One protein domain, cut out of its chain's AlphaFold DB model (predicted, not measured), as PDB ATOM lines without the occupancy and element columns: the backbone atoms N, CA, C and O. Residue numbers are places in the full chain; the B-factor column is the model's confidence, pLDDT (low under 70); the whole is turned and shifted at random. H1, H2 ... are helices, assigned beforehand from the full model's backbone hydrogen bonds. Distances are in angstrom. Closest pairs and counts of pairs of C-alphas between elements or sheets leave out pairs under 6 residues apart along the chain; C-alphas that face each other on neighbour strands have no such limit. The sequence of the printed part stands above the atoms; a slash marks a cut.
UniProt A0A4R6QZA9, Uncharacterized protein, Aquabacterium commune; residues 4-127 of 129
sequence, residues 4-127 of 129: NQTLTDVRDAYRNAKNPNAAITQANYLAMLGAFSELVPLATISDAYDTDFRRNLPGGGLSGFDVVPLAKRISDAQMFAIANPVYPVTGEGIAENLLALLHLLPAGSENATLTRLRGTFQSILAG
ATOM      1  N   ASN A   4      37.841  15.492  30.955       95.06
ATOM      2  CA  ASN A   4      36.634  14.896  31.530       95.06
ATOM      3  C   ASN A   4      35.904  15.855  32.477       95.06
ATOM      4  O   ASN A   4      34.700  16.052  32.333       95.06
ATOM      5  N   GLN A   5      36.625  16.489  33.410       96.88
ATOM      6  CA  GLN A   5      36.002  17.448  34.325       96.88
ATOM      7  C   GLN A   5      35.493  18.675  33.565       96.88
ATOM      8  O   GLN A   5      34.345  19.058  33.736       96.88
ATOM      9  N   THR A   6      36.309  19.242  32.669       96.88
ATOM     10  CA  THR A   6      35.914  20.418  31.882       96.88
ATOM     11  C   THR A   6      34.636  20.166  31.075       96.88
ATOM     12  O   THR A   6      33.743  21.005  31.072       96.88
ATOM     13  N   LEU A   7      34.527  19.023  30.387       97.31
ATOM     14  CA  LEU A   7      33.338  18.693  29.593       97.31
ATOM     15  C   LEU A   7      32.127  18.346  30.464       97.31
ATOM     16  O   LEU A   7      31.008  18.684  30.086       97.31
ATOM     17  N   THR A   8      32.346  17.744  31.636       98.19
ATOM     18  CA  THR A   8      31.294  17.552  32.649       98.19
ATOM     19  C   THR A   8      30.726  18.901  33.090       98.19
ATOM     20  O   THR A   8      29.515  19.098  33.041       98.19
ATOM     21  N   ASP A   9      31.593  19.858  33.424       98.12
ATOM     22  CA  ASP A   9      31.183  21.198  33.849       98.12
ATOM     23  C   ASP A   9      30.456  21.948  32.717       98.12
ATOM     24  O   ASP A   9      29.450  22.612  32.955       98.12
ATOM     25  N   VAL A  10      30.928  21.823  31.469       98.31
ATOM     26  CA  VAL A  10      30.287  22.423  30.282       98.31
ATOM     27  C   VAL A  10      28.897  21.834  30.042       98.31
ATOM     28  O   VAL A  10      27.946  22.583  29.815       98.31
ATOM     29  N   ARG A  11      28.755  20.507  30.115       98.44
ATOM     30  CA  ARG A  11      27.451  19.845  30.019       98.44
ATOM     31  C   ARG A  11      26.508  20.351  31.104       98.44
ATOM     32  O   ARG A  11      25.370  20.707  30.809       98.44
ATOM     33  N   ASP A  12      26.983  20.405  32.343       98.31
ATOM     34  CA  ASP A  12      26.170  20.815  33.483       98.31
ATOM     35  C   ASP A  12      25.806  22.309  33.414       98.31
ATOM     36  O   ASP A  12      24.714  22.686  33.841       98.31
ATOM     37  N   ALA A  13      26.650  23.158  32.818       98.00
ATOM     38  CA  ALA A  13      26.327  24.559  32.540       98.00
ATOM     39  C   ALA A  13      25.154  24.700  31.555       98.00
ATOM     40  O   ALA A  13      24.266  25.525  31.777       98.00
ATOM     41  N   TYR A  14      25.108  23.872  30.506       98.06
ATOM     42  CA  TYR A  14      23.970  23.830  29.585       98.06
ATOM     43  C   TYR A  14      22.719  23.214  30.226       98.06
ATOM     44  O   TYR A  14      21.640  23.802  30.140       98.06
ATOM     45  N   ARG A  15      22.854  22.080  30.925       97.62
ATOM     46  CA  ARG A  15      21.743  21.409  31.623       97.62
ATOM     47  C   ARG A  15      21.063  22.324  32.640       97.62
ATOM     48  O   ARG A  15      19.841  22.333  32.755       97.62
ATOM     49  N   ASN A  16      21.858  23.103  33.372       96.62
ATOM     50  CA  ASN A  16      21.386  24.007  34.420       96.62
ATOM     51  C   ASN A  16      21.246  25.460  33.933       96.62
ATOM     52  O   ASN A  16      21.268  26.393  34.742       96.62
ATOM     53  N   ALA A  17      21.114  25.673  32.618       95.94
ATOM     54  CA  ALA A  17      20.905  26.998  32.052       95.94
ATOM     55  C   ALA A  17      19.698  27.684  32.710       95.94
ATOM     56  O   ALA A  17      18.595  27.140  32.748       95.94
ATOM     57  N   LYS A  18      19.890  28.921  33.189       92.94
ATOM     58  CA  LYS A  18      18.842  29.691  33.891       92.94
ATOM     59  C   LYS A  18      17.555  29.842  33.079       92.94
ATOM     60  O   LYS A  18      16.480  29.962  33.657       92.94
ATOM     61  N   ASN A  19      17.672  29.877  31.753       93.38
ATOM     62  CA  ASN A  19      16.542  29.890  30.839       93.38
ATOM     63  C   ASN A  19      16.734  28.801  29.768       93.38
ATOM     64  O   ASN A  19      17.514  29.016  28.839       93.38
ATOM     65  N   PRO A  20      16.011  27.668  29.845       92.19
ATOM     66  CA  PRO A  20      16.141  26.576  28.877       92.19
ATOM     67  C   PRO A  20      15.608  26.932  27.480       92.19
ATOM     68  O   PRO A  20      15.854  26.201  26.528       92.19
ATOM     69  N   ASN A  21      14.893  28.053  27.345       93.38
ATOM     70  CA  ASN A  21      14.316  28.523  26.084       93.38
ATOM     71  C   ASN A  21      15.066  29.731  25.498       93.38
ATOM     72  O   ASN A  21      14.660  30.261  24.465       93.38
ATOM     73  N   ALA A  22      16.135  30.202  26.149       96.25
ATOM     74  CA  ALA A  22      17.024  31.195  25.557       96.25
ATOM     75  C   ALA A  22      17.980  30.498  24.588       96.25
ATOM     76  O   ALA A  22      18.550  29.463  24.925       96.25
ATOM     77  N   ALA A  23      18.152  31.056  23.390       97.19
ATOM     78  CA  ALA A  23      19.110  30.507  22.442       97.19
ATOM     79  C   ALA A  23      20.535  30.620  23.004       97.19
ATOM     80  O   ALA A  23      20.884  31.639  23.601       97.19
ATOM     81  N   ILE A  24      21.332  29.576  22.794       97.81
ATOM     82  CA  ILE A  24      22.752  29.560  23.143       97.81
ATOM     83  C   ILE A  24      23.579  30.225  22.040       97.81
ATOM     84  O   ILE A  24      23.132  30.410  20.903       97.81
ATOM     85  N   THR A  25      24.820  30.554  22.357       97.06
ATOM     86  CA  THR A  25      25.790  31.156  21.461       97.06
ATOM     87  C   THR A  25      26.128  30.166  20.352       97.06
ATOM     88  O   THR A  25      26.863  29.194  20.542       97.06
ATOM     89  N   GLN A  26      25.622  30.448  19.152       96.75
ATOM     90  CA  GLN A  26      25.791  29.608  17.965       96.75
ATOM     91  C   GLN A  26      27.266  29.267  17.692       96.75
ATOM     92  O   GLN A  26      27.591  28.121  17.390       96.75
ATOM     93  N   ALA A  27      28.171  30.238  17.849       96.94
ATOM     94  CA  ALA A  27      29.603  30.035  17.641       96.94
ATOM     95  C   ALA A  27      30.208  29.007  18.616       96.94
ATOM     96  O   ALA A  27      31.025  28.187  18.200       96.94
ATOM     97  N   ASN A  28      29.782  29.010  19.885       97.44
ATOM     98  CA  ASN A  28      30.247  28.045  20.881       97.44
ATOM     99  C   ASN A  28      29.794  26.630  20.512       97.44
ATOM    100  O   ASN A  28      30.610  25.708  20.475       97.44
ATOM    101  N   TYR A  29      28.514  26.477  20.159       98.12
ATOM    102  CA  TYR A  29      27.961  25.198  19.719       98.12
ATOM    103  C   TYR A  29      28.672  24.659  18.468       98.12
ATOM    104  O   TYR A  29      29.104  23.507  18.446       98.12
ATOM    105  N   LEU A  30      28.844  25.494  17.436       98.25
ATOM    106  CA  LEU A  30      29.514  25.096  16.194       98.25
ATOM    107  C   LEU A  30      30.979  24.710  16.423       98.25
ATOM    108  O   LEU A  30      31.460  23.768  15.796       98.25
ATOM    109  N   ALA A  31      31.681  25.384  17.336       98.25
ATOM    110  CA  ALA A  31      33.049  25.029  17.693       98.25
ATOM    111  C   ALA A  31      33.120  23.645  18.367       98.25
ATOM    112  O   ALA A  31      33.966  22.823  18.008       98.25
ATOM    113  N   MET A  32      32.197  23.348  19.290       98.44
ATOM    114  CA  MET A  32      32.088  22.024  19.915       98.44
ATOM    115  C   MET A  32      31.727  20.933  18.901       98.44
ATOM    116  O   MET A  32      32.336  19.863  18.908       98.44
ATOM    117  N   LEU A  33      30.790  21.212  17.993       98.44
ATOM    118  CA  LEU A  33      30.413  20.286  16.927       98.44
ATOM    119  C   LEU A  33      31.576  20.018  15.961       98.44
ATOM    120  O   LEU A  33      31.781  18.877  15.552       98.44
ATOM    121  N   GLY A  34      32.372  21.043  15.645       98.25
ATOM    122  CA  GLY A  34      33.595  20.905  14.856       98.25
ATOM    123  C   GLY A  34      34.613  19.981  15.523       98.25
ATOM    124  O   GLY A  34      35.092  19.041  14.896       98.25
ATOM    125  N   ALA A  35      34.875  20.169  16.821       98.06
ATOM    126  CA  ALA A  35      35.753  19.269  17.568       98.06
ATOM    127  C   ALA A  35      35.228  17.832  17.605       98.06
ATOM    128  O   ALA A  35      36.004  16.895  17.436       98.06
ATOM    129  N   PHE A  36      33.920  17.643  17.782       98.38
ATOM    130  CA  PHE A  36      33.319  16.316  17.726       98.38
ATOM    131  C   PHE A  36      33.551  15.664  16.355       98.38
ATOM    132  O   PHE A  36      34.010  14.526  16.286       98.38
ATOM    133  N   SER A  37      33.346  16.411  15.265       98.19
ATOM    134  CA  SER A  37      33.620  15.944  13.901       98.19
ATOM    135  C   SER A  37      35.077  15.540  13.670       98.19
ATOM    136  O   SER A  37      35.328  14.592  12.932       98.19
ATOM    137  N   GLU A  38      36.034  16.261  14.256       97.56
ATOM    138  CA  GLU A  38      37.465  15.962  14.130       97.56
ATOM    139  C   GLU A  38      37.879  14.719  14.925       97.56
ATOM    140  O   GLU A  38      38.782  13.993  14.511       97.56
ATOM    141  N   LEU A  39      37.239  14.478  16.071       97.44
ATOM    142  CA  LEU A  39      37.605  13.399  16.986       97.44
ATOM    143  C   LEU A  39      36.935  12.068  16.636       97.44
ATOM    144  O   LEU A  39      37.524  11.018  16.878       97.44
ATOM    145  N   VAL A  40      35.731  12.084  16.054       97.38
ATOM    146  CA  VAL A  40      34.982  10.864  15.692       97.38
ATOM    147  C   VAL A  40      35.812   9.865  14.866       97.38
ATOM    148  O   VAL A  40      35.821   8.691  15.235       97.38
ATOM    149  N   PRO A  41      36.566  10.270  13.820       96.12
ATOM    150  CA  PRO A  41      37.390   9.345  13.033       96.12
ATOM    151  C   PRO A  41      38.527   8.668  13.811       96.12
ATOM    152  O   PRO A  41      39.110   7.707  13.316       96.12
ATOM    153  N   LEU A  42      38.879   9.182  14.993       95.94
ATOM    154  CA  LEU A  42      39.967   8.665  15.826       95.94
ATOM    155  C   LEU A  42      39.488   7.613  16.838       95.94
ATOM    156  O   LEU A  42      40.314   6.955  17.470       95.94
ATOM    157  N   ALA A  43      38.174   7.468  17.021       95.31
ATOM    158  CA  ALA A  43      37.578   6.567  17.997       95.31
ATOM    159  C   ALA A  43      37.093   5.263  17.348       95.31
ATOM    160  O   ALA A  43      36.651   5.236  16.201       95.31
ATOM    161  N   THR A  44      37.104   4.177  18.123       93.69
ATOM    162  CA  THR A  44      36.371   2.955  17.758       93.69
ATOM    163  C   THR A  44      34.964   3.041  18.341       93.69
ATOM    164  O   THR A  44      34.789   2.963  19.555       93.69
ATOM    165  N   ILE A  45      33.964   3.230  17.481       95.75
ATOM    166  CA  ILE A  45      32.576   3.483  17.884       95.75
ATOM    167  C   ILE A  45      31.728   2.253  17.554       95.75
ATOM    168  O   ILE A  45      31.633   1.851  16.397       95.75
ATOM    169  N   SER A  46      31.109   1.648  18.569       95.31
ATOM    170  CA  SER A  46      30.103   0.593  18.376       95.31
ATOM    171  C   SER A  46      28.777   1.170  17.870       95.31
ATOM    172  O   SER A  46      28.460   2.314  18.199       95.31
ATOM    173  N   ASP A  47      27.928   0.347  17.257       94.06
ATOM    174  CA  ASP A  47      26.595   0.748  16.772       94.06
ATOM    175  C   ASP A  47      25.693   1.401  17.841       94.06
ATOM    176  O   ASP A  47      24.892   2.288  17.530       94.06
ATOM    177  N   ALA A  48      25.828   0.990  19.109       93.12
ATOM    178  CA  ALA A  48      25.088   1.579  20.226       93.12
ATOM    179  C   ALA A  48      25.484   3.051  20.447       93.12
ATOM    180  O   ALA A  48      24.638   3.938  20.359       93.12
ATOM    181  N   TYR A  49      26.783   3.315  20.632       95.75
ATOM    182  CA  TYR A  49      27.318   4.676  20.737       95.75
ATOM    183  C   TYR A  49      27.041   5.521  19.490       95.75
ATOM    184  O   TYR A  49      26.685   6.684  19.625       95.75
ATOM    185  N   ASP A  50      27.151   4.956  18.283       96.00
ATOM    186  CA  ASP A  50      26.808   5.670  17.046       96.00
ATOM    187  C   ASP A  50      25.344   6.146  17.060       96.00
ATOM    188  O   ASP A  50      25.045   7.299  16.736       96.00
ATOM    189  N   THR A  51      24.426   5.275  17.489       94.56
ATOM    190  CA  THR A  51      23.000   5.604  17.604       94.56
ATOM    191  C   THR A  51      22.762   6.732  18.604       94.56
ATOM    192  O   THR A  51      22.037   7.680  18.292       94.56
ATOM    193  N   ASP A  52      23.382   6.664  19.781       95.12
ATOM    194  CA  ASP A  52      23.224   7.686  20.817       95.12
ATOM    195  C   ASP A  52      23.862   9.020  20.403       95.12
ATOM    196  O   ASP A  52      23.221  10.069  20.512       95.12
ATOM    197  N   PHE A  53      25.049   8.990  19.789       97.44
ATOM    198  CA  PHE A  53      25.682  10.178  19.216       97.44
ATOM    199  C   PHE A  53      24.780  10.873  18.203       97.44
ATOM    200  O   PHE A  53      24.643  12.096  18.245       97.44
ATOM    201  N   ARG A  54      24.126  10.116  17.315       95.88
ATOM    202  CA  ARG A  54      23.203  10.686  16.326       95.88
ATOM    203  C   ARG A  54      21.932  11.256  16.949       95.88
ATOM    204  O   ARG A  54      21.416  12.234  16.417       95.88
ATOM    205  N   ARG A  55      21.425  10.671  18.038       93.06
ATOM    206  CA  ARG A  55      20.224  11.151  18.752       93.06
ATOM    207  C   ARG A  55      20.451  12.473  19.475       93.06
ATOM    208  O   ARG A  55      19.535  13.283  19.544       93.06
ATOM    209  N   ASN A  56      21.666  12.696  19.963       96.19
ATOM    210  CA  ASN A  56      22.049  13.936  20.639       96.19
ATOM    211  C   ASN A  56      22.295  15.111  19.678       96.19
ATOM    212  O   ASN A  56      22.517  16.237  20.123       96.19
ATOM    213  N   LEU A  57      22.269  14.871  18.364       97.06
ATOM    214  CA  LEU A  57      22.492  15.891  17.348       97.06
ATOM    215  C   LEU A  57      21.161  16.428  16.788       97.06
ATOM    216  O   LEU A  57      20.267  15.649  16.448       97.06
ATOM    217  N   PRO A  58      21.014  17.758  16.635       96.12
ATOM    218  CA  PRO A  58      19.843  18.361  16.013       96.12
ATOM    219  C   PRO A  58      19.844  18.137  14.494       96.12
ATOM    220  O   PRO A  58      20.774  17.576  13.916       96.12
ATOM    221  N   GLY A  59      18.793  18.604  13.818       93.44
ATOM    222  CA  GLY A  59      18.707  18.512  12.357       93.44
ATOM    223  C   GLY A  59      18.391  17.109  11.838       93.44
ATOM    224  O   GLY A  59      18.476  16.877  10.636       93.44
ATOM    225  N   GLY A  60      17.967  16.187  12.713       89.69
ATOM    226  CA  GLY A  60      17.594  14.812  12.364       89.69
ATOM    227  C   GLY A  60      16.672  14.704  11.139       89.69
ATOM    228  O   GLY A  60      16.897  13.878  10.252       89.69
ATOM    229  N   GLY A  61      15.686  15.603  11.062       88.88
ATOM    230  CA  GLY A  61      14.698  15.656   9.983       88.88
ATOM    231  C   GLY A  61      15.225  16.115   8.618       88.88
ATOM    232  O   GLY A  61      14.529  15.914   7.628       88.88
ATOM    233  N   LEU A  62      16.440  16.675   8.518       91.88
ATOM    234  CA  LEU A  62      17.030  17.082   7.229       91.88
ATOM    235  C   LEU A  62      17.338  15.890   6.311       91.88
ATOM    236  O   LEU A  62      17.417  16.057   5.098       91.88
ATOM    237  N   SER A  63      17.471  14.695   6.888       89.75
ATOM    238  CA  SER A  63      17.635  13.435   6.153       89.75
ATOM    239  C   SER A  63      16.332  12.619   6.070       89.75
ATOM    240  O   SER A  63      16.362  11.434   5.752       89.75
ATOM    241  N   GLY A  64      15.173  13.217   6.377       88.44
ATOM    242  CA  GLY A  64      13.886  12.517   6.348       88.44
ATOM    243  C   GLY A  64      13.848  11.306   7.289       88.44
ATOM    244  O   GLY A  64      14.217  11.411   8.459       88.44
ATOM    245  N   PHE A  65      13.390  10.160   6.775       86.38
ATOM    246  CA  PHE A  65      13.320   8.890   7.513       86.38
ATOM    247  C   PHE A  65      14.587   8.030   7.385       86.38
ATOM    248  O   PHE A  65      14.647   6.946   7.967       86.38
ATOM    249  N   ASP A  66      15.601   8.495   6.650       89.38
ATOM    250  CA  ASP A  66      16.796   7.703   6.387       89.38
ATOM    251  C   ASP A  66      17.710   7.625   7.618       89.38
ATOM    252  O   ASP A  66      18.047   8.621   8.277       89.38
ATOM    253  N   VAL A  67      18.175   6.409   7.906       87.06
ATOM    254  CA  VAL A  67      19.196   6.145   8.923       87.06
ATOM    255  C   VAL A  67      20.561   6.452   8.312       87.06
ATOM    256  O   VAL A  67      21.235   5.581   7.770       87.06
ATOM    257  N   VAL A  68      20.964   7.720   8.378       93.38
ATOM    258  CA  VAL A  68      22.241   8.171   7.808       93.38
ATOM    259  C   VAL A  68      23.433   7.896   8.740       93.38
ATOM    260  O   VAL A  68      23.251   7.876   9.968       93.38
ATOM    261  N   PRO A  69      24.653   7.729   8.187       94.81
ATOM    262  CA  PRO A  69      25.882   7.607   8.972       94.81
ATOM    263  C   PRO A  69      26.132   8.826   9.871       94.81
ATOM    264  O   PRO A  69      25.736   9.946   9.531       94.81
ATOM    265  N   LEU A  70      26.863   8.638  10.976       96.62
ATOM    266  CA  LEU A  70      27.184   9.713  11.923       96.62
ATOM    267  C   LEU A  70      27.828  10.938  11.254       96.62
ATOM    268  O   LEU A  70      27.415  12.059  11.534       96.62
ATOM    269  N   ALA A  71      28.752  10.753  10.306       96.00
ATOM    270  CA  ALA A  71      29.366  11.867   9.573       96.00
ATOM    271  C   ALA A  71      28.329  12.749   8.845       96.00
ATOM    272  O   ALA A  71      28.402  13.978   8.889       96.00
ATOM    273  N   LYS A  72      27.307  12.135   8.230       96.31
ATOM    274  CA  LYS A  72      26.205  12.877   7.605       96.31
ATOM    275  C   LYS A  72      25.334  13.561   8.657       96.31
ATOM    276  O   LYS A  72      24.934  14.702   8.448       96.31
ATOM    277  N   ARG A  73      25.079  12.906   9.794       96.88
ATOM    278  CA  ARG A  73      24.309  13.502  10.894       96.88
ATOM    279  C   ARG A  73      25.009  14.718  11.513       96.88
ATOM    280  O   ARG A  73      24.338  15.689  11.844       96.88
ATOM    281  N   ILE A  74      26.336  14.701  11.618       98.06
ATOM    282  CA  ILE A  74      27.139  15.858  12.048       98.06
ATOM    283  C   ILE A  74      26.980  17.016  11.054       98.06
ATOM    284  O   ILE A  74      26.731  18.148  11.464       98.06
ATOM    285  N   SER A  75      27.041  16.729   9.750       97.38
ATOM    286  CA  SER A  75      26.792  17.733   8.706       97.38
ATOM    287  C   SER A  75      25.370  18.314   8.782       97.38
ATOM    288  O   SER A  75      25.210  19.532   8.701       97.38
ATOM    289  N   ASP A  76      24.348  17.483   9.015       97.62
ATOM    290  CA  ASP A  76      22.968  17.940   9.238       97.62
ATOM    291  C   ASP A  76      22.864  18.872  10.444       97.62
ATOM    292  O   ASP A  76      22.265  19.944  10.351       97.62
ATOM    293  N   ALA A  77      23.476  18.492  11.566       98.06
ATOM    294  CA  ALA A  77      23.489  19.302  12.775       98.06
ATOM    295  C   ALA A  77      24.161  20.661  12.551       98.06
ATOM    296  O   ALA A  77      23.693  21.670  13.078       98.06
ATOM    297  N   GLN A  78      25.223  20.702  11.743       98.06
ATOM    298  CA  GLN A  78      25.914  21.938  11.391       98.06
ATOM    299  C   GLN A  78      25.039  22.838  10.513       98.06
ATOM    300  O   GLN A  78      24.881  24.018  10.822       98.06
ATOM    301  N   MET A  79      24.415  22.289   9.465       97.81
ATOM    302  CA  MET A  79      23.473  23.034   8.619       97.81
ATOM    303  C   MET A  79      22.289  23.566   9.430       97.81
ATOM    304  O   MET A  79      21.921  24.733   9.302       97.81
ATOM    305  N   PHE A  80      21.721  22.727  10.300       97.75
ATOM    306  CA  PHE A  80      20.628  23.115  11.180       97.75
ATOM    307  C   PHE A  80      21.034  24.272  12.090       97.75
ATOM    308  O   PHE A  80      20.326  25.276  12.135       97.75
ATOM    309  N   ALA A  81      22.174  24.153  12.774       97.56
ATOM    310  CA  ALA A  81      22.640  25.158  13.719       97.56
ATOM    311  C   ALA A  81      23.034  26.475  13.051       97.56
ATOM    312  O   ALA A  81      22.912  27.508  13.692       97.56
ATOM    313  N   ILE A  82      23.471  26.468  11.785       97.56
ATOM    314  CA  ILE A  82      23.711  27.694  11.004       97.56
ATOM    315  C   ILE A  82      22.390  28.410  10.690       97.56
ATOM    316  O   ILE A  82      22.320  29.635  10.765       97.56
ATOM    317  N   ALA A  83      21.351  27.652  10.338       97.00
ATOM    318  CA  ALA A  83      20.080  28.203   9.877       97.00
ATOM    319  C   ALA A  83      19.079  28.510  11.005       97.00
ATOM    320  O   ALA A  83      18.116  29.239  10.773       97.00
ATOM    321  N   ASN A  84      19.271  27.955  12.204       96.94
ATOM    322  CA  ASN A  84      18.294  28.014  13.288       96.94
ATOM    323  C   ASN A  84      18.953  28.350  14.630       96.94
ATOM    324  O   ASN A  84      20.102  27.966  14.867       96.94
ATOM    325  N   PRO A  85      18.214  28.990  15.554       96.12
ATOM    326  CA  PRO A  85      18.617  29.050  16.950       96.12
ATOM    327  C   PRO A  85      18.806  27.642  17.521       96.12
ATOM    328  O   PRO A  85      18.002  26.738  17.285       96.12
ATOM    329  N   VAL A  86      19.863  27.476  18.307       96.62
ATOM    330  CA  VAL A  86      20.114  26.282  19.117       96.62
ATOM    331  C   VAL A  86      19.868  26.616  20.583       96.62
ATOM    332  O   VAL A  86      20.043  27.760  20.997       96.62
ATOM    333  N   TYR A  87      19.450  25.627  21.367       97.25
ATOM    334  CA  TYR A  87      19.033  25.807  22.760       97.25
ATOM    335  C   TYR A  87      19.916  24.979  23.703       97.25
ATOM    336  O   TYR A  87      20.633  24.090  23.234       97.25
ATOM    337  N   PRO A  88      19.876  25.222  25.027       98.06
ATOM    338  CA  PRO A  88      20.762  24.563  25.981       98.06
ATOM    339  C   PRO A  88      20.730  23.036  25.905       98.06
ATOM    340  O   PRO A  88      21.785  22.424  25.975       98.06
ATOM    341  N   VAL A  89      19.577  22.416  25.630       96.88
ATOM    342  CA  VAL A  89      19.483  20.955  25.430       96.88
ATOM    343  C   VAL A  89      20.384  20.446  24.293       96.88
ATOM    344  O   VAL A  89      20.961  19.366  24.378       96.88
ATOM    345  N   THR A  90      20.557  21.237  23.233       96.75
ATOM    346  CA  THR A  90      21.451  20.909  22.119       96.75
ATOM    347  C   THR A  90      22.916  21.065  22.532       96.75
ATOM    348  O   THR A  90      23.748  20.236  22.170       96.75
ATOM    349  N   GLY A  91      23.226  22.101  23.320       97.94
ATOM    350  CA  GLY A  91      24.544  22.300  23.930       97.94
ATOM    351  C   GLY A  91      24.931  21.159  24.877       97.94
ATOM    352  O   GLY A  91      26.044  20.640  24.805       97.94
ATOM    353  N   GLU A  92      23.988  20.712  25.706       98.31
ATOM    354  CA  GLU A  92      24.137  19.541  26.573       98.31
ATOM    355  C   GLU A  92      24.431  18.282  25.749       98.31
ATOM    356  O   GLU A  92      25.400  17.583  26.035       98.31
ATOM    357  N   GLY A  93      23.647  18.026  24.696       98.12
ATOM    358  CA  GLY A  93      23.821  16.855  23.835       98.12
ATOM    359  C   GLY A  93      25.205  16.781  23.186       98.12
ATOM    360  O   GLY A  93      25.837  15.723  23.197       98.12
ATOM    361  N   ILE A  94      25.729  17.899  22.666       98.50
ATOM    362  CA  ILE A  94      27.076  17.900  22.076       98.50
ATOM    363  C   ILE A  94      28.183  17.783  23.136       98.50
ATOM    364  O   ILE A  94      29.208  17.149  22.879       98.50
ATOM    365  N   ALA A  95      27.980  18.339  24.334       98.25
ATOM    366  CA  ALA A  95      28.908  18.171  25.452       98.25
ATOM    367  C   ALA A  95      28.980  16.705  25.911       98.25
ATOM    368  O   ALA A  95      30.077  16.180  26.097       98.25
ATOM    369  N   GLU A  96      27.831  16.035  26.029       98.31
ATOM    370  CA  GLU A  96      27.746  14.614  26.380       98.31
ATOM    371  C   GLU A  96      28.387  13.736  25.294       98.31
ATOM    372  O   GLU A  96      29.151  12.827  25.612       98.31
ATOM    373  N   ASN A  97      28.181  14.056  24.010       98.44
ATOM    374  CA  ASN A  97      28.861  13.368  22.909       98.44
ATOM    375  C   ASN A  97      30.389  13.481  23.010       98.44
ATOM    376  O   ASN A  97      31.084  12.477  22.872       98.44
ATOM    377  N   LEU A  98      30.923  14.680  23.271       98.12
ATOM    378  CA  LEU A  98      32.363  14.884  23.460       98.12
ATOM    379  C   LEU A  98      32.890  14.136  24.692       98.12
ATOM    380  O   LEU A  98      33.968  13.548  24.627       98.12
ATOM    381  N   LEU A  99      32.132  14.134  25.793       97.06
ATOM    382  CA  LEU A  99      32.491  13.432  27.025       97.06
ATOM    383  C   LEU A  99      32.554  11.917  26.804       97.06
ATOM    384  O   LEU A  99      33.554  11.286  27.127       97.06
ATOM    385  N   ALA A 100      31.526  11.331  26.194       96.69
ATOM    386  CA  ALA A 100      31.522   9.914  25.852       96.69
ATOM    387  C   ALA A 100      32.654   9.567  24.872       96.69
ATOM    388  O   ALA A 100      33.326   8.550  25.045       96.69
ATOM    389  N   LEU A 101      32.936  10.436  23.896       96.12
ATOM    390  CA  LEU A 101      34.022  10.224  22.943       96.12
ATOM    391  C   LEU A 101      35.401  10.199  23.619       96.12
ATOM    392  O   LEU A 101      36.232   9.388  23.222       96.12
ATOM    393  N   LEU A 102      35.639  10.986  24.678       94.88
ATOM    394  CA  LEU A 102      36.891  10.917  25.454       94.88
ATOM    395  C   LEU A 102      37.211   9.507  25.956       94.88
ATOM    396  O   LEU A 102      38.378   9.131  26.018       94.88
ATOM    397  N   HIS A 103      36.189   8.730  26.312       93.38
ATOM    398  CA  HIS A 103      36.362   7.364  26.802       93.38
ATOM    399  C   HIS A 103      36.616   6.342  25.688       93.38
ATOM    400  O   HIS A 103      37.050   5.228  25.973       93.38
ATOM    401  N   LEU A 104      36.354   6.714  24.432       95.12
ATOM    402  CA  LEU A 104      36.538   5.868  23.249       95.12
ATOM    403  C   LEU A 104      37.816   6.203  22.466       95.12
ATOM    404  O   LEU A 104      38.198   5.462  21.558       95.12
ATOM    405  N   LEU A 105      38.460   7.327  22.786       94.88
ATOM    406  CA  LEU A 105      39.667   7.787  22.113       94.88
ATOM    407  C   LEU A 105      40.923   7.085  22.651       94.88
ATOM    408  O   LEU A 105      41.045   6.853  23.858       94.88
ATOM    409  N   PRO A 106      41.918   6.813  21.788       92.12
ATOM    410  CA  PRO A 106      43.256   6.472  22.246       92.12
ATOM    411  C   PRO A 106      43.829   7.620  23.086       92.12
ATOM    412  O   PRO A 106      43.672   8.790  22.727       92.12
ATOM    413  N   ALA A 107      44.528   7.289  24.173       88.38
ATOM    414  CA  ALA A 107      45.021   8.270  25.135       88.38
ATOM    415  C   ALA A 107      45.808   9.415  24.467       88.38
ATOM    416  O   ALA A 107      46.813   9.185  23.794       88.38
ATOM    417  N   GLY A 108      45.361  10.654  24.688       86.31
ATOM    418  CA  GLY A 108      46.031  11.870  24.230       86.31
ATOM    419  C   GLY A 108      45.645  12.342  22.826       86.31
ATOM    420  O   GLY A 108      46.083  13.426  22.432       86.31
ATOM    421  N   SER A 109      44.815  11.592  22.094       90.31
ATOM    422  CA  SER A 109      44.343  11.959  20.746       90.31
ATOM    423  C   SER A 109      43.483  13.228  20.746       90.31
ATOM    424  O   SER A 109      43.441  13.967  19.768       90.31
ATOM    425  N   GLU A 110      42.828  13.522  21.866       90.25
ATOM    426  CA  GLU A 110      41.953  14.673  22.062       90.25
ATOM    427  C   GLU A 110      42.702  15.993  22.287       90.25
ATOM    428  O   GLU A 110      42.136  17.074  22.102       90.25
ATOM    429  N   ASN A 111      43.967  15.929  22.723       89.00
ATOM    430  CA  ASN A 111      44.622  17.053  23.394       89.00
ATOM    431  C   ASN A 111      44.722  18.304  22.524       89.00
ATOM    432  O   ASN A 111      44.412  19.399  22.995       89.00
ATOM    433  N   ALA A 112      45.142  18.162  21.266       92.88
ATOM    434  CA  ALA A 112      45.275  19.302  20.365       92.88
ATOM    435  C   ALA A 112      43.909  19.945  20.076       92.88
ATOM    436  O   ALA A 112      43.775  21.167  20.165       92.88
ATOM    437  N   THR A 113      42.893  19.128  19.787       95.06
ATOM    438  CA  THR A 113      41.538  19.590  19.462       95.06
ATOM    439  C   THR A 113      40.863  20.260  20.657       95.06
ATOM    440  O   THR A 113      40.404  21.394  20.541       95.06
ATOM    441  N   LEU A 114      40.875  19.638  21.839       95.06
ATOM    442  CA  LEU A 114      40.247  20.218  23.031       95.06
ATOM    443  C   LEU A 114      41.013  21.422  23.585       95.06
ATOM    444  O   LEU A 114      40.401  22.355  24.104       95.06
ATOM    445  N   THR A 115      42.338  21.472  23.409       95.81
ATOM    446  CA  THR A 115      43.119  22.667  23.766       95.81
ATOM    447  C   THR A 115      42.678  23.888  22.963       95.81
ATOM    448  O   THR A 115      42.570  24.969  23.546       95.81
ATOM    449  N   ARG A 116      42.360  23.736  21.667       96.31
ATOM    450  CA  ARG A 116      41.833  24.842  20.841       96.31
ATOM    451  C   ARG A 116      40.491  25.371  21.354       96.31
ATOM    452  O   ARG A 116      40.241  26.567  21.255       96.31
ATOM    453  N   LEU A 117      39.668  24.514  21.959       96.69
ATOM    454  CA  LEU A 117      38.367  24.888  22.519       96.69
ATOM    455  C   LEU A 117      38.419  25.501  23.920       96.69
ATOM    456  O   LEU A 117      37.377  25.871  24.457       96.69
ATOM    457  N   ARG A 118      39.597  25.666  24.533       95.56
ATOM    458  CA  ARG A 118      39.690  26.180  25.909       95.56
ATOM    459  C   ARG A 118      38.962  27.516  26.099       95.56
ATOM    460  O   ARG A 118      38.256  27.669  27.091       95.56
ATOM    461  N   GLY A 119      39.093  28.443  25.147       96.19
ATOM    462  CA  GLY A 119      38.386  29.728  25.184       96.19
ATOM    463  C   GLY A 119      36.865  29.574  25.071       96.19
ATOM    464  O   GLY A 119      36.126  30.209  25.820       96.19
ATOM    465  N   THR A 120      36.397  28.672  24.204       97.19
ATOM    466  CA  THR A 120      34.976  28.317  24.077       97.19
ATOM    467  C   THR A 120      34.424  27.775  25.394       97.19
ATOM    468  O   THR A 120      33.424  28.285  25.889       97.19
ATOM    469  N   PHE A 121      35.101  26.807  26.016       97.69
ATOM    470  CA  PHE A 121      34.656  26.232  27.288       97.69
ATOM    471  C   PHE A 121      34.641  27.263  28.417       97.69
ATOM    472  O   PHE A 121      33.671  27.337  29.160       97.69
ATOM    473  N   GLN A 122      35.668  28.109  28.519       96.62
ATOM    474  CA  GLN A 122      35.696  29.191  29.508       96.62
ATOM    475  C   GLN A 122      34.536  30.176  29.322       96.62
ATOM    476  O   GLN A 122      33.947  30.607  30.309       96.62
ATOM    477  N   SER A 123      34.188  30.501  28.075       96.12
ATOM    478  CA  SER A 123      33.045  31.362  27.760       96.12
ATOM    479  C   SER A 123      31.729  30.751  28.252       96.12
ATOM    480  O   SER A 123      30.980  31.405  28.979       96.12
ATOM    481  N   ILE A 124      31.499  29.470  27.947       96.75
ATOM    482  CA  ILE A 124      30.306  28.726  28.380       96.75
ATOM    483  C   ILE A 124      30.222  28.684  29.912       96.75
ATOM    484  O   ILE A 124      29.187  29.009  30.486       96.75
ATOM    485  N   LEU A 125      31.324  28.342  30.585       96.31
ATOM    486  CA  LEU A 125      31.383  28.246  32.048       96.31
ATOM    487  C   LEU A 125      31.206  29.601  32.750       96.31
ATOM    488  O   LEU A 125      30.763  29.646  33.894       96.31
ATOM    489  N   ALA A 126      31.499  30.711  32.067       94.19
ATOM    490  CA  ALA A 126      31.185  32.057  32.545       94.19
ATOM    491  C   ALA A 126      29.694  32.427  32.390       94.19
ATOM    492  O   ALA A 126      29.290  33.522  32.778       94.19
ATOM    493  N   GLY A 127      28.873  31.530  31.835       89.06
ATOM    494  CA  GLY A 127      27.449  31.746  31.587       89.06
ATOM    495  C   GLY A 127      27.142  32.409  30.245       89.06
ATOM    496  O   GLY A 127      25.983  32.740  29.999       89.06
TER     497      GLY A 127
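This is residues 4 to 127 of the 129 residues of an uncharacterized protein of Aquabacterium commune (UniProt A0A4R6QZA9). Two layers of mostly aligned helices: H1 and H6 run side by side in opposite ways in one, with H3 beyond H6, and H6 packs on H2, which lies beside H5 in the other. Short H7 and H8 pack on H2 away from H5, and H4 packs on H5. The printed part has 124 residues with eight named helices, H1 to H8 along the chain, and no named strand: all helix. It is compact, with a radius of gyration of the C-alphas of 13.7 A and spans of 36 by 35 by 20 A.

Begin with H1, residues 4 to 15; it touches H6, residues 88 to 104, at a shallow tilt of 19 degrees, opposite ways, closest at C-alphas Arg 11 and Glu 92, 4.8 A. The hub is H2, residues 26 to 42, which touches H6 the same way at a shallow 22 degrees, closest at C-alphas Phe 36 and Leu 98, 6.0 A. H2 touches H5, residues 70 to 83, opposite ways at a shallow 10 degrees, closest at C-alphas Ser 37 and Ile 74, 6.7 A. Residues 35 to 39 alone of H2 touch H7, residues 111 to 116, and 28 to 31 alone touch H8, residues 118 to 125. H5 touches H3, residues 47 to 55, and H4, residues 60 to 63. Every O i to N i+4 pair is within hydrogen-bond range in H1, H3, H5, H7 and H8, 11 of 13 in H2 and in H6; H4 is too short for one.

Find C-alpha 4 at (36.634, 14.896, 31.530), where H1 begins; H8 ends at C-alpha 125, (31.383, 28.246, 32.048). H2 measures 25.4 A, H6 24.6 A.

The farthest C-alphas, Asp 66 and Ala 126, are 38.5 A apart. The printed part has no cut, no link is long, and no printed residue is under 70 in pLDDT.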